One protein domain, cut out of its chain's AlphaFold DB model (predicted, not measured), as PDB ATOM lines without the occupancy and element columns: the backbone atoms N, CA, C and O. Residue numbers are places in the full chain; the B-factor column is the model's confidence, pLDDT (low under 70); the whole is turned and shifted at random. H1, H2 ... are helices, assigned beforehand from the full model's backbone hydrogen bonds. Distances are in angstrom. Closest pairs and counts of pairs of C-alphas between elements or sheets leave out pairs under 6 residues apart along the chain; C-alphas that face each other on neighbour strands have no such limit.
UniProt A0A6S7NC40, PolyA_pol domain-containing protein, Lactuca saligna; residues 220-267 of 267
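What this domain is: This is residues 220 to 267 of the 267 residues of the protein "PolyA_pol domain-containing protein" of Lactuca saligna (UniProt A0A6S7NC40). One long helix, H2, makes the longest axis, and two shorter helices lie over one side of it: H1 near its beginning, H3 steeply across its second half. The printed part has 48 residues with three named helices, H1, H2, H3 in chain order, and no named strand; the class is all helix. It is compact, with a radius of gyration of the C-alphas of 10.6 A, and elongated, spanning 30 by 19 by 17 A.

How they stand to each other: H1, residues 220 to 225, and H2, residues 233 to 248, only just touch, with 3 pairs of C-alphas within 8 A; the closest are Ile 222 and Val 235, 6.6 A. H2 touches H1 with residues 235 to 238 alone, about perpendicular at 87 degrees. H3, residues 254 to 263, and H2 also only just touch, with 3 such pairs, the closest C-alphas being those of Trp 245 and Tyr 257, 7.4 A, and H2 using residues 238 to 245 alone. They run opposite ways at a steep tilt of 63 degrees. H1 and H3 are only just apart, at 8.1 A. In H1, H2 and H3 every O i to N i+4 pair is within hydrogen-bond range.

Where its parts are: H1 begins at C-alpha 220 (238.049, 197.166, 149.467). H2 is 22.8 A long and H3, ending at C-alpha 263 (257.002, 199.899, 156.226), 14.5 A.

The domain as a whole: The printed part has no cut. The H1 to H2 link is short, the H2 to H3 link tight. Residue 267, the chain's last, is under 70 in pLDDT.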
ATOM      1  N   ASN A 220     238.831 196.648 148.345       92.75
ATOM      2  CA  ASN A 220     238.049 197.166 149.467       92.75
ATOM      3  C   ASN A 220     238.798 196.993 150.784       92.75
ATOM      4  O   ASN A 220     238.768 197.890 151.622       92.75
ATOM      5  N   ASP A 221     239.499 195.877 150.956       93.62
ATOM      6  CA  ASP A 221     240.379 195.643 152.101       93.62
ATOM      7  C   ASP A 221     241.472 196.713 152.190       93.62
ATOM      8  O   ASP A 221     241.666 197.320 153.242       93.62
ATOM      9  N   ILE A 222     242.128 197.012 151.062       93.31
ATOM     10  CA  ILE A 222     243.157 198.059 150.984       93.31
ATOM     11  C   ILE A 222     242.559 199.445 151.260       93.31
ATOM     12  O   ILE A 222     243.157 200.225 151.996       93.31
ATOM     13  N   MET A 223     241.385 199.764 150.701       93.94
ATOM     14  CA  MET A 223     240.714 201.044 150.968       93.94
ATOM     15  C   MET A 223     240.354 201.206 152.445       93.94
ATOM     16  O   MET A 223     240.588 202.274 152.998       93.94
ATOM     17  N   ARG A 224     239.839 200.151 153.091       93.69
ATOM     18  CA  ARG A 224     239.531 200.162 154.528       93.69
ATOM     19  C   ARG A 224     240.782 200.357 155.377       93.69
ATOM     20  O   ARG A 224     240.736 201.123 156.328       93.69
ATOM     21  N   HIS A 225     241.884 199.697 155.024       92.06
ATOM     22  CA  HIS A 225     243.141 199.818 155.763       92.06
ATOM     23  C   HIS A 225     243.790 201.203 155.621       92.06
ATOM     24  O   HIS A 225     244.411 201.689 156.557       92.06
ATOM     25  N   LEU A 226     243.665 201.825 154.446       90.56
ATOM     26  CA  LEU A 226     244.232 203.143 154.141       90.56
ATOM     27  C   LEU A 226     243.253 204.305 154.385       90.56
ATOM     28  O   LEU A 226     243.570 205.434 154.021       90.56
ATOM     29  N   GLU A 227     242.064 204.029 154.930       91.25
ATOM     30  CA  GLU A 227     241.000 205.015 155.176       91.25
ATOM     31  C   GLU A 227     240.620 205.836 153.922       91.25
ATOM     32  O   GLU A 227     240.354 207.036 153.974       91.25
ATOM     33  N   LEU A 228     240.596 205.183 152.754       90.38
ATOM     34  CA  LEU A 228     240.283 205.819 151.474       90.38
ATOM     35  C   LEU A 228     238.791 205.720 151.142       90.38
ATOM     36  O   LEU A 228     238.222 204.632 151.093       90.38
ATOM     37  N   GLU A 229     238.177 206.849 150.787       85.62
ATOM     38  CA  GLU A 229     236.758 206.900 150.398       85.62
ATOM     39  C   GLU A 229     236.485 206.391 148.975       85.62
ATOM     40  O   GLU A 229     235.363 205.997 148.649       85.62
ATOM     41  N   LYS A 230     237.487 206.433 148.084       87.06
ATOM     42  CA  LYS A 230     237.337 206.051 146.673       87.06
ATOM     43  C   LYS A 230     238.516 205.233 146.176       87.06
ATOM     44  O   LYS A 230     239.676 205.515 146.473       87.06
ATOM     45  N   SER A 231     238.201 204.269 145.314       87.31
ATOM     46  CA  SER A 231     239.210 203.518 144.575       87.31
ATOM     47  C   SER A 231     239.952 204.439 143.605       87.31
ATOM     48  O   SER A 231     239.353 205.292 142.949       87.31
ATOM     49  N   GLY A 232     241.270 204.266 143.505       90.25
ATOM     50  CA  GLY A 232     242.130 205.152 142.727       90.25
ATOM     51  C   GLY A 232     243.491 204.545 142.377       90.25
ATOM     52  O   GLY A 232     243.733 203.356 142.617       90.25
ATOM     53  N   PRO A 233     244.406 205.349 141.802       91.69
ATOM     54  CA  PRO A 233     245.743 204.899 141.404       91.69
ATOM     55  C   PRO A 233     246.549 204.266 142.548       91.69
ATOM     56  O   PRO A 233     247.272 203.298 142.323       91.69
ATOM     57  N   VAL A 234     246.371 204.758 143.778       91.06
ATOM     58  CA  VAL A 234     247.033 204.238 144.987       91.06
ATOM     59  C   VAL A 234     246.617 202.792 145.272       91.06
ATOM     60  O   VAL A 234     247.473 201.925 145.423       91.06
ATOM     61  N   VAL A 235     245.313 202.494 145.238       92.19
ATOM     62  CA  VAL A 235     244.794 201.126 145.426       92.19
ATOM     63  C   VAL A 235     245.303 200.200 144.317       92.19
ATOM     64  O   VAL A 235     245.730 199.082 144.594       92.19
ATOM     65  N   LYS A 236     245.349 200.669 143.060       91.00
ATOM     66  CA  LYS A 236     245.921 199.893 141.941       91.00
ATOM     67  C   LYS A 236     247.408 199.585 142.144       91.00
ATOM     68  O   LYS A 236     247.830 198.465 141.852       91.00
ATOM     69  N   LYS A 237     248.192 200.551 142.644       92.19
ATOM     70  CA  LYS A 237     249.611 200.359 142.986       92.19
ATOM     71  C   LYS A 237     249.760 199.281 144.061       92.19
ATOM     72  O   LYS A 237     250.547 198.358 143.870       92.19
ATOM     73  N   TRP A 238     248.969 199.338 145.130       93.69
ATOM     74  CA  TRP A 238     249.041 198.347 146.205       93.69
ATOM     75  C   TRP A 238     248.554 196.963 145.789       93.69
ATOM     76  O   TRP A 238     249.243 195.992 146.071       93.69
ATOM     77  N   LEU A 239     247.484 196.852 144.997       92.00
ATOM     78  CA  LEU A 239     247.077 195.574 144.397       92.00
ATOM     79  C   LEU A 239     248.162 194.987 143.481       92.00
ATOM     80  O   LEU A 239     248.346 193.770 143.425       92.00
ATOM     81  N   ARG A 240     248.907 195.831 142.755       91.31
ATOM     82  CA  ARG A 240     250.067 195.385 141.969       91.31
ATOM     83  C   ARG A 240     251.188 194.878 142.875       91.31
ATOM     84  O   ARG A 240     251.740 193.818 142.587       91.31
ATOM     85  N   ASN A 241     251.491 195.594 143.955       93.69
ATOM     86  CA  ASN A 241     252.501 195.197 144.933       93.69
ATOM     87  C   ASN A 241     252.106 193.908 145.667       93.69
ATOM     88  O   ASN A 241     252.947 193.033 145.826       93.69
ATOM     89  N   LEU A 242     250.827 193.745 146.019       94.06
ATOM     90  CA  LEU A 242     250.268 192.539 146.631       94.06
ATOM     91  C   LEU A 242     250.561 191.301 145.791       94.06
ATOM     92  O   LEU A 242     251.023 190.295 146.320       94.06
ATOM     93  N   ARG A 243     250.335 191.375 144.473       92.25
ATOM     94  CA  ARG A 243     250.619 190.248 143.572       92.25
ATOM     95  C   ARG A 243     252.080 189.825 143.648       92.25
ATOM     96  O   ARG A 243     252.358 188.635 143.685       92.25
ATOM     97  N   GLN A 244     253.002 190.782 143.689       94.00
ATOM     98  CA  GLN A 244     254.426 190.483 143.813       94.00
ATOM     99  C   GLN A 244     254.787 189.977 145.211       94.00
ATOM    100  O   GLN A 244     255.536 189.014 145.341       94.00
ATOM    101  N   TRP A 245     254.208 190.567 146.254       95.12
ATOM    102  CA  TRP A 245     254.446 190.178 147.639       95.12
ATOM    103  C   TRP A 245     253.977 188.746 147.907       95.12
ATOM    104  O   TRP A 245     254.739 187.942 148.427       95.12
ATOM    105  N   GLN A 246     252.780 188.373 147.441       93.75
ATOM    106  CA  GLN A 246     252.272 186.999 147.530       93.75
ATOM    107  C   GLN A 246     253.133 185.994 146.759       93.75
ATOM    108  O   GLN A 246     253.233 184.828 147.146       93.75
ATOM    109  N   LEU A 247     253.745 186.422 145.651       93.88
ATOM    110  CA  LEU A 247     254.701 185.586 144.932       93.88
ATOM    111  C   LEU A 247     255.982 185.403 145.744       93.88
ATOM    112  O   LEU A 247     256.480 184.283 145.808       93.88
ATOM    113  N   ALA A 248     256.487 186.456 146.387       92.06
ATOM    114  CA  ALA A 248     257.681 186.408 147.227       92.06
ATOM    115  C   ALA A 248     257.479 185.568 148.501       92.06
ATOM    116  O   ALA A 248     258.320 184.728 148.828       92.06
ATOM    117  N   TYR A 249     256.345 185.750 149.181       92.00
ATOM    118  CA  TYR A 249     256.028 185.173 150.487       92.00
ATOM    119  C   TYR A 249     254.832 184.220 150.378       92.00
ATOM    120  O   TYR A 249     253.694 184.563 150.684       92.00
ATOM    121  N   ARG A 250     255.103 182.984 149.940       86.12
ATOM    122  CA  ARG A 250     254.083 181.956 149.647       86.12
ATOM    123  C   ARG A 250     253.086 181.707 150.788       86.12
ATOM    124  O   ARG A 250     251.934 181.390 150.512       86.12
ATOM    125  N   TYR A 251     253.544 181.789 152.032       87.06
ATOM    126  CA  TYR A 251     252.746 181.513 153.230       87.06
ATOM    127  C   TYR A 251     252.426 182.781 154.026       87.06
ATOM    128  O   TYR A 251     252.066 182.684 155.192       87.06
ATOM    129  N   GLY A 252     252.590 183.947 153.399       89.25
ATOM    130  CA  GLY A 252     252.367 185.224 154.049       89.25
ATOM    131  C   GLY A 252     250.903 185.436 154.435       89.25
ATOM    132  O   GLY A 252     249.998 185.080 153.672       89.25
ATOM    133  N   SER A 253     250.672 186.018 155.607       94.00
ATOM    134  CA  SER A 253     249.341 186.359 156.107       94.00
ATOM    135  C   SER A 253     248.881 187.744 155.630       94.00
ATOM    136  O   SER A 253     249.649 188.542 155.087       94.00
ATOM    137  N   VAL A 254     247.595 188.044 155.834       92.81
ATOM    138  CA  VAL A 254     247.031 189.381 155.572       92.81
ATOM    139  C   VAL A 254     247.688 190.442 156.463       92.81
ATOM    140  O   VAL A 254     247.971 191.542 155.992       92.81
ATOM    141  N   GLU A 255     247.958 190.106 157.724       93.31
ATOM    142  CA  GLU A 255     248.608 190.996 158.692       93.31
ATOM    143  C   GLU A 255     250.035 191.329 158.247       93.31
ATOM    144  O   GLU A 255     250.382 192.500 158.121       93.31
ATOM    145  N   GLU A 256     250.816 190.311 157.870       94.75
ATOM    146  CA  GLU A 256     252.192 190.485 157.387       94.75
ATOM    147  C   GLU A 256     252.258 191.336 156.109       94.75
ATOM    148  O   GLU A 256     253.188 192.126 155.932       94.75
ATOM    149  N   TYR A 257     251.269 191.205 155.215       94.19
ATOM    150  CA  TYR A 257     251.186 192.055 154.028       94.19
ATOM    151  C   TYR A 257     250.941 193.524 154.394       94.19
ATOM    152  O   TYR A 257     251.576 194.412 153.819       94.19
ATOM    153  N   PHE A 258     250.036 193.795 155.335       94.62
ATOM    154  CA  PHE A 258     249.745 195.162 155.759       94.62
ATOM    155  C   PHE A 258     250.884 195.791 156.566       94.62
ATOM    156  O   PHE A 258     251.165 196.976 156.384       94.62
ATOM    157  N   ASP A 259     251.592 195.013 157.382       93.38
ATOM    158  CA  ASP A 259     252.794 195.484 158.074       93.38
ATOM    159  C   ASP A 259     253.910 195.823 157.081       93.38
ATOM    160  O   ASP A 259     254.522 196.894 157.158       93.38
ATOM    161  N   TRP A 260     254.114 194.971 156.070       93.81
ATOM    162  CA  TRP A 260     255.012 195.288 154.963       93.81
ATOM    163  C   TRP A 260     254.566 196.560 154.231       93.81
ATOM    164  O   TRP A 260     255.383 197.449 154.002       93.81
ATOM    165  N   MET A 261     253.276 196.697 153.915       92.81
ATOM    166  CA  MET A 261     252.730 197.881 153.245       92.81
ATOM    167  C   MET A 261     253.027 199.175 154.018       92.81
ATOM    168  O   MET A 261     253.466 200.145 153.401       92.81
ATOM    169  N   LYS A 262     252.850 199.181 155.347       90.69
ATOM    170  CA  LYS A 262     253.180 200.332 156.207       90.69
ATOM    171  C   LYS A 262     254.665 200.680 156.154       90.69
ATOM    172  O   LYS A 262     254.998 201.834 155.906       90.69
ATOM    173  N   SER A 263     255.545 199.680 156.276       89.94
ATOM    174  CA  SER A 263     257.002 199.899 156.226       89.94
ATOM    175  C   SER A 263     257.467 200.583 154.934       89.94
ATOM    176  O   SER A 263     258.427 201.341 154.933       89.94
ATOM    177  N   GLN A 264     256.759 200.345 153.826       87.94
ATOM    178  CA  GLN A 264     257.059 200.920 152.515       87.94
ATOM    179  C   GLN A 264     256.473 202.329 152.313       87.94
ATOM    180  O   GLN A 264     256.780 202.973 151.315       87.94
ATOM    181  N   MET A 265     255.579 202.786 153.196       84.44
ATOM    182  CA  MET A 265     255.031 204.151 153.189       84.44
ATOM    183  C   MET A 265     255.844 205.112 154.060       84.44
ATOM    184  O   MET A 265     255.750 206.321 153.869       84.44
ATOM    185  N   GLU A 266     256.607 204.576 155.014       77.38
ATOM    186  CA  GLU A 266     257.480 205.329 155.924       77.38
ATOM    187  C   GLU A 266     258.888 205.585 155.344       77.38
ATOM    188  O   GLU A 266     259.641 206.378 155.911       77.38
ATOM    189  N   MET A 267     259.229 204.937 154.221       58.91
ATOM    190  CA  MET A 267     260.461 205.116 153.432       58.91
ATOM    191  C   MET A 267     260.296 206.162 152.326       58.91
ATOM    192  O   MET A 267     261.266 206.923 152.105       58.91
TER     193      MET A 267